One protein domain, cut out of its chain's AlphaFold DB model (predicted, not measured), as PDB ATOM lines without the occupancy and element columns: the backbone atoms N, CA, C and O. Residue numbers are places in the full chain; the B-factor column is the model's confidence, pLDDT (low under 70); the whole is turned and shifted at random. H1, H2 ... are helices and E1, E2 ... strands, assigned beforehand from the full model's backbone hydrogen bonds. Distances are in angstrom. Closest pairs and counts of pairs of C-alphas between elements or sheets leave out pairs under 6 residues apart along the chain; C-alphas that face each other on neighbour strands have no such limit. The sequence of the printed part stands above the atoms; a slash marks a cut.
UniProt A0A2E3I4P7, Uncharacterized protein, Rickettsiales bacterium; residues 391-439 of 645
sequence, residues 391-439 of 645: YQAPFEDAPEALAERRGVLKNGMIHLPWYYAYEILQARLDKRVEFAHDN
ATOM      1  N   TYR A 391      54.812  19.932 162.619       87.50
ATOM      2  CA  TYR A 391      54.839  20.521 163.942       87.50
ATOM      3  C   TYR A 391      54.608  22.028 163.831       87.50
ATOM      4  O   TYR A 391      55.148  22.679 162.930       87.50
ATOM      5  N   GLN A 392      53.795  22.568 164.732       90.75
ATOM      6  CA  GLN A 392      53.498  23.992 164.802       90.75
ATOM      7  C   GLN A 392      53.930  24.506 166.166       90.75
ATOM      8  O   GLN A 392      53.497  23.974 167.185       90.75
ATOM      9  N   ALA A 393      54.757  25.542 166.177       86.50
ATOM     10  CA  ALA A 393      55.171  26.216 167.401       86.50
ATOM     11  C   ALA A 393      55.205  27.732 167.192       86.50
ATOM     12  O   ALA A 393      55.361  28.175 166.051       86.50
ATOM     13  N   PRO A 394      55.063  28.538 168.254       90.50
ATOM     14  CA  PRO A 394      55.351  29.966 168.194       90.50
ATOM     15  C   PRO A 394      56.729  30.220 167.575       90.50
ATOM     16  O   PRO A 394      57.672  29.469 167.812       90.50
ATOM     17  N   PHE A 395      56.879  31.280 166.780       86.25
ATOM     18  CA  PHE A 395      58.181  31.640 166.197       86.25
ATOM     19  C   PHE A 395      59.293  31.785 167.254       86.25
ATOM     20  O   PHE A 395      60.430  31.371 167.030       86.25
ATOM     21  N   GLU A 396      58.939  32.314 168.425       86.81
ATOM     22  CA  GLU A 396      59.818  32.471 169.592       86.81
ATOM     23  C   GLU A 396      60.397  31.135 170.080       86.81
ATOM     24  O   GLU A 396      61.472  31.092 170.683       86.81
ATOM     25  N   ASP A 397      59.714  30.027 169.782       81.06
ATOM     26  CA  ASP A 397      60.133  28.692 170.175       81.06
ATOM     27  C   ASP A 397      61.152  28.046 169.227       81.06
ATOM     28  O   ASP A 397      61.739  27.014 169.552       81.06
ATOM     29  N   ALA A 398      61.409  28.631 168.060       83.50
ATOM     30  CA  ALA A 398      62.403  28.098 167.131       83.50
ATOM     31  C   ALA A 398      62.929  29.168 166.156       83.50
ATOM     32  O   ALA A 398      62.812  28.991 164.936       83.50
ATOM     33  N   PRO A 399      63.524  30.272 166.648       85.81
ATOM     34  CA  PRO A 399      63.989  31.346 165.775       85.81
ATOM     35  C   PRO A 399      65.095  30.867 164.818       85.81
ATOM     36  O   PRO A 399      65.072  31.206 163.633       85.81
ATOM     37  N   GLU A 400      65.985  29.986 165.286       86.38
ATOM     38  CA  GLU A 400      66.979  29.267 164.476       86.38
ATOM     39  C   GLU A 400      66.373  28.527 163.273       86.38
ATOM     40  O   GLU A 400      66.922  28.567 162.173       86.38
ATOM     41  N   ALA A 401      65.201  27.908 163.425       86.38
ATOM     42  CA  ALA A 401      64.593  27.149 162.337       86.38
ATOM     43  C   ALA A 401      64.083  28.049 161.197       86.38
ATOM     44  O   ALA A 401      64.055  27.626 160.037       86.38
ATOM     45  N   LEU A 402      63.722  29.302 161.505       84.56
ATOM     46  CA  LEU A 402      63.412  30.311 160.492       84.56
ATOM     47  C   LEU A 402      64.687  30.890 159.874       84.56
ATOM     48  O   LEU A 402      64.751  31.046 158.654       84.56
ATOM     49  N   ALA A 403      65.702  31.174 160.698       87.25
ATOM     50  CA  ALA A 403      66.991  31.698 160.244       87.25
ATOM     51  C   ALA A 403      67.654  30.758 159.225       87.25
ATOM     52  O   ALA A 403      68.168  31.198 158.198       87.25
ATOM     53  N   GLU A 404      67.543  29.452 159.456       90.50
ATOM     54  CA  GLU A 404      68.060  28.408 158.572       90.50
ATOM     55  C   GLU A 404      67.103  28.036 157.426       90.50
ATOM     56  O   GLU A 404      67.393  27.128 156.647       90.50
ATOM     57  N   ARG A 405      65.962  28.732 157.300       89.38
ATOM     58  CA  ARG A 405      64.924  28.493 156.279       89.38
ATOM     59  C   ARG A 405      64.395  27.052 156.270       89.38
ATOM     60  O   ARG A 405      64.014  26.530 155.222       89.38
ATOM     61  N   ARG A 406      64.357  26.407 157.441       88.69
ATOM     62  CA  ARG A 406      63.880  25.026 157.634       88.69
ATOM     63  C   ARG A 406      62.378  24.936 157.929       88.69
ATOM     64  O   ARG A 406      61.819  23.839 157.889       88.69
ATOM     65  N   GLY A 407      61.720  26.065 158.204       89.19
ATOM     66  CA  GLY A 407      60.282  26.156 158.480       89.19
ATOM     67  C   GLY A 407      59.582  27.296 157.745       89.19
ATOM     68  O   GLY A 407      60.220  28.219 157.239       89.19
ATOM     69  N   VAL A 408      58.250  27.231 157.700       92.12
ATOM     70  CA  VAL A 408      57.396  28.270 157.105       92.12
ATOM     71  C   VAL A 408      56.687  29.037 158.215       92.12
ATOM     72  O   VAL A 408      55.980  28.435 159.016       92.12
ATOM     73  N   LEU A 409      56.845  30.359 158.256       92.88
ATOM     74  CA  LEU A 409      56.113  31.215 159.190       92.88
ATOM     75  C   LEU A 409      54.709  31.508 158.649       92.88
ATOM     76  O   LEU A 409      54.560  32.045 157.551       92.88
ATOM     77  N   LYS A 410      53.673  31.192 159.425       92.81
ATOM     78  CA  LYS A 410      52.276  31.491 159.106       92.81
ATOM     79  C   LYS A 410      51.542  31.886 160.383       92.81
ATOM     80  O   LYS A 410      51.526  31.136 161.349       92.81
ATOM     81  N   ASN A 411      50.928  33.068 160.387       92.50
ATOM     82  CA  ASN A 411      50.162  33.589 161.530       92.50
ATOM     83  C   ASN A 411      50.952  33.600 162.859       92.50
ATOM     84  O   ASN A 411      50.404  33.259 163.901       92.50
ATOM     85  N   GLY A 412      52.247  33.935 162.818       90.75
ATOM     86  CA  GLY A 412      53.121  33.923 164.004       90.75
ATOM     87  C   GLY A 412      53.591  32.531 164.449       90.75
ATOM     88  O   GLY A 412      54.410  32.428 165.359       90.75
ATOM     89  N   MET A 413      53.132  31.472 163.778       93.25
ATOM     90  CA  MET A 413      53.519  30.090 164.041       93.25
ATOM     91  C   MET A 413      54.509  29.610 162.986       93.25
ATOM     92  O   MET A 413      54.320  29.827 161.788       93.25
ATOM     93  N   ILE A 414      55.565  28.938 163.419       92.94
ATOM     94  CA  ILE A 414      56.486  28.249 162.534       92.94
ATOM     95  C   ILE A 414      55.969  26.831 162.282       92.94
ATOM     96  O   ILE A 414      55.647  26.083 163.204       92.94
ATOM     97  N   HIS A 415      55.872  26.473 161.010       92.94
ATOM     98  CA  HIS A 415      55.474  25.155 160.546       92.94
ATOM     99  C   HIS A 415      56.728  24.390 160.134       92.94
ATOM    100  O   HIS A 415      57.396  24.762 159.165       92.94
ATOM    101  N   LEU A 416      57.048  23.330 160.875       91.31
ATOM    102  CA  LEU A 416      58.264  22.541 160.710       91.31
ATOM    103  C   LEU A 416      57.927  21.086 160.377       91.31
ATOM    104  O   LEU A 416      57.015  20.510 160.971       91.31
ATOM    105  N   PRO A 417      58.680  20.439 159.478       89.94
ATOM    106  CA  PRO A 417      58.688  18.987 159.398       89.94
ATOM    107  C   PRO A 417      59.067  18.362 160.748       89.94
ATOM    108  O   PRO A 417      59.985  18.839 161.415       89.94
ATOM    109  N   TRP A 418      58.410  17.260 161.122       83.56
ATOM    110  CA  TRP A 418      58.614  16.594 162.417       83.56
ATOM    111  C   TRP A 418      60.081  16.327 162.793       83.56
ATOM    112  O   TRP A 418      60.469  16.529 163.939       83.56
ATOM    113  N   TYR A 419      60.924  15.918 161.841       83.19
ATOM    114  CA  TYR A 419      62.335  15.627 162.125       83.19
ATOM    115  C   TYR A 419      63.123  16.869 162.574       83.19
ATOM    116  O   TYR A 419      63.962  16.762 163.462       83.19
ATOM    117  N   TYR A 420      62.807  18.055 162.043       83.56
ATOM    118  CA  TYR A 420      63.418  19.304 162.505       83.56
ATOM    119  C   TYR A 420      62.853  19.760 163.847       83.56
ATOM    120  O   TYR A 420      63.598  20.266 164.681       83.56
ATOM    121  N   ALA A 421      61.559  19.544 164.087       84.62
ATOM    122  CA  ALA A 421      60.975  19.785 165.402       84.62
ATOM    123  C   ALA A 421      61.655  18.929 166.483       84.62
ATOM    124  O   ALA A 421      61.974  19.440 167.552       84.62
ATOM    125  N   TYR A 422      61.941  17.660 166.178       83.69
ATOM    126  CA  TYR A 422      62.676  16.767 167.068       83.69
ATOM    127  C   TYR A 422      64.087  17.285 167.380       83.69
ATOM    128  O   TYR A 422      64.440  17.365 168.552       83.69
ATOM    129  N   GLU A 423      64.864  17.708 166.375       84.94
ATOM    130  CA  GLU A 423      66.205  18.284 166.592       84.94
ATOM    131  C   GLU A 423      66.170  19.504 167.532       84.94
ATOM    132  O   GLU A 423      66.984  19.612 168.448       84.94
ATOM    133  N   ILE A 424      65.199  20.403 167.345       82.06
ATOM    134  CA  ILE A 424      65.053  21.616 168.165       82.06
ATOM    135  C   ILE A 424      64.637  21.264 169.598       82.06
ATOM    136  O   ILE A 424      65.176  21.817 170.558       82.06
ATOM    137  N   LEU A 425      63.691  20.336 169.757       81.44
ATOM    138  CA  LEU A 425      63.248  19.860 171.067       81.44
ATOM    139  C   LEU A 425      64.375  19.142 171.816       81.44
ATOM    140  O   LEU A 425      64.554  19.392 173.006       81.44
ATOM    141  N   GLN A 426      65.158  18.313 171.123       83.06
ATOM    142  CA  GLN A 426      66.330  17.630 171.670       83.06
ATOM    143  C   GLN A 426      67.371  18.652 172.149       83.06
ATOM    144  O   GLN A 426      67.738  18.637 173.318       83.06
ATOM    145  N   ALA A 427      67.750  19.619 171.306       80.56
ATOM    146  CA  ALA A 427      68.716  20.656 171.674       80.56
ATOM    147  C   ALA A 427      68.252  21.512 172.871       80.56
ATOM    148  O   ALA A 427      69.056  21.930 173.706       80.56
ATOM    149  N   ARG A 428      66.946  21.779 172.982       80.44
ATOM    150  CA  ARG A 428      66.361  22.482 174.136       80.44
ATOM    151  C   ARG A 428      66.379  21.638 175.401       80.44
ATOM    152  O   ARG A 428      66.640  22.180 176.476       80.44
ATOM    153  N   LEU A 429      66.068  20.351 175.285       78.50
ATOM    154  CA  LEU A 429      66.146  19.419 176.401       78.50
ATOM    155  C   LEU A 429      67.584  19.337 176.907       78.50
ATOM    156  O   LEU A 429      67.793  19.523 178.100       78.50
ATOM    157  N   ASP A 430      68.554  19.175 176.009       78.62
ATOM    158  CA  ASP A 430      69.975  19.103 176.349       78.62
ATOM    159  C   ASP A 430      70.432  20.378 177.074       78.62
ATOM    160  O   ASP A 430      70.994  20.285 178.160       78.62
ATOM    161  N   LYS A 431      70.068  21.575 176.583       80.88
ATOM    162  CA  LYS A 431      70.344  22.849 177.282       80.88
ATOM    163  C   LYS A 431      69.690  22.944 178.662       80.88
ATOM    164  O   LYS A 431      70.263  23.521 179.582       80.88
ATOM    165  N   ARG A 432      68.466  22.430 178.829       75.69
ATOM    166  CA  ARG A 432      67.786  22.417 180.138       75.69
ATOM    167  C   ARG A 432      68.413  21.409 181.095       75.69
ATOM    168  O   ARG A 432      68.453  21.680 182.290       75.69
ATOM    169  N   VAL A 433      68.880  20.275 180.580       71.81
ATOM    170  CA  VAL A 433      69.622  19.261 181.335       71.81
ATOM    171  C   VAL A 433      70.980  19.816 181.762       71.81
ATOM    172  O   VAL A 433      71.321  19.703 182.931       71.81
ATOM    173  N   GLU A 434      71.700  20.491 180.868       77.25
ATOM    174  CA  GLU A 434      72.953  21.194 181.166       77.25
ATOM    175  C   GLU A 434      72.737  22.282 182.226       77.25
ATOM    176  O   GLU A 434      73.389  22.265 183.264       77.25
ATOM    177  N   PHE A 435      71.719  23.136 182.066       78.25
ATOM    178  CA  PHE A 435      71.349  24.115 183.093       78.25
ATOM    179  C   PHE A 435      71.005  23.455 184.436       78.25
ATOM    180  O   PHE A 435      71.348  23.984 185.490       78.25
ATOM    181  N   ALA A 436      70.308  22.316 184.426       69.94
ATOM    182  CA  ALA A 436      69.991  21.585 185.648       69.94
ATOM    183  C   ALA A 436      71.243  20.985 186.309       69.94
ATOM    184  O   ALA A 436      71.304  20.959 187.537       69.94
ATOM    185  N   HIS A 437      72.224  20.548 185.513       70.25
ATOM    186  CA  HIS A 437      73.528  20.084 185.985       70.25
ATOM    187  C   HIS A 437      74.373  21.220 186.574       70.25
ATOM    188  O   HIS A 437      74.938  21.046 187.649       70.25
ATOM    189  N   ASP A 438      74.406  22.386 185.929       76.31
ATOM    190  CA  ASP A 438      75.193  23.546 186.377       76.31
ATOM    191  C   ASP A 438      74.559  24.278 187.571       76.31
ATOM    192  O   ASP A 438      75.199  25.068 188.277       76.31
ATOM    193  N   ASN A 439      73.274  24.036 187.821       78.62
ATOM    194  CA  ASN A 439      72.560  24.647 188.924       78.62
ATOM    195  C   ASN A 439      72.891  23.940 190.248       78.62
ATOM    196  O   ASN A 439      72.229  22.985 190.651       78.62
TER     197      ASN A 439
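This is residues 391 to 439 of the 645 residues of an uncharacterized protein of Rickettsiales bacterium (UniProt A0A2E3I4P7). A small antiparallel sheet of three strands, with the short helix H1 grazing it, forms a compact head, and the long helix H2 leads away from that head as an arm, its far part, residues 429 to 438, sticking out free. The printed part has 49 residues, with E1, H1, E2, E3 and H2 in that order along it, and the sheet runs E1, E3, E2. The class is mixed, helices and strands. The whole is only just loose, close to compact, with a radius of gyration of the C-alphas of 11.9 A, and it is elongated, spanning 37 by 19 by 16 A.

Start at E1, residues 391 to 394, an edge strand. Its neighbour is the inner strand E3, residues 413 to 417, antiparallel at 152 degrees; look for N 414 and O 393, 2.7 A apart, and N 391 and O 416, 2.8 A apart, both within hydrogen-bond range. Next along the printed part comes H1, residues 399 to 403, which only grazes the sheet, with its residues 399 to 402; its closest C-alphas to E3 are those of Leu 402 and Ile 414, 7.5 A apart. Then find E2, residues 408 to 410, the other edge strand. E2 and E3 form a hairpin, antiparallel at 147 degrees, with N 410 and O 413 at 2.8 A. E1, H1 and E2 make a split strand-helix-strand unit, two strands running the same way with a helix between them along the chain and E3 between them in the sheet; its crossover is right-handed. Last comes H2, residues 418 to 438, which only grazes the sheet, with its residues 418 to 422; the C-alphas of Tyr 391 and Trp 418, the closest of E1 and H2, are 5.7 A apart. H1 and H2 are close but not clearly touching, with the C-alphas of Ala 401 and Tyr 420 at 7.9 A. In H1 and H2 every O i to N i+4 pair is within hydrogen-bond range.

Find C-alpha 391 at (54.839, 20.521, 163.942), where E1 begins; it covers 10.4 A. H1 measures 6.3 A and E2 6.4 A. E3 begins at C-alpha 413, (53.519, 30.090, 164.041), and runs 13.1 A. H2 then runs 30.0 A to C-alpha 438 at (75.193, 23.546, 186.377).

The C-alphas of Lys 410 and Asn 439 are the two farthest apart, at 36.7 A. Without residues 429 to 439, which stand free, the body spans 25 by 15 by 15 A. The printed part has no cut, and the four links are tight. The mean pLDDT of the printed part is 84.7, and residue 436 is under 70.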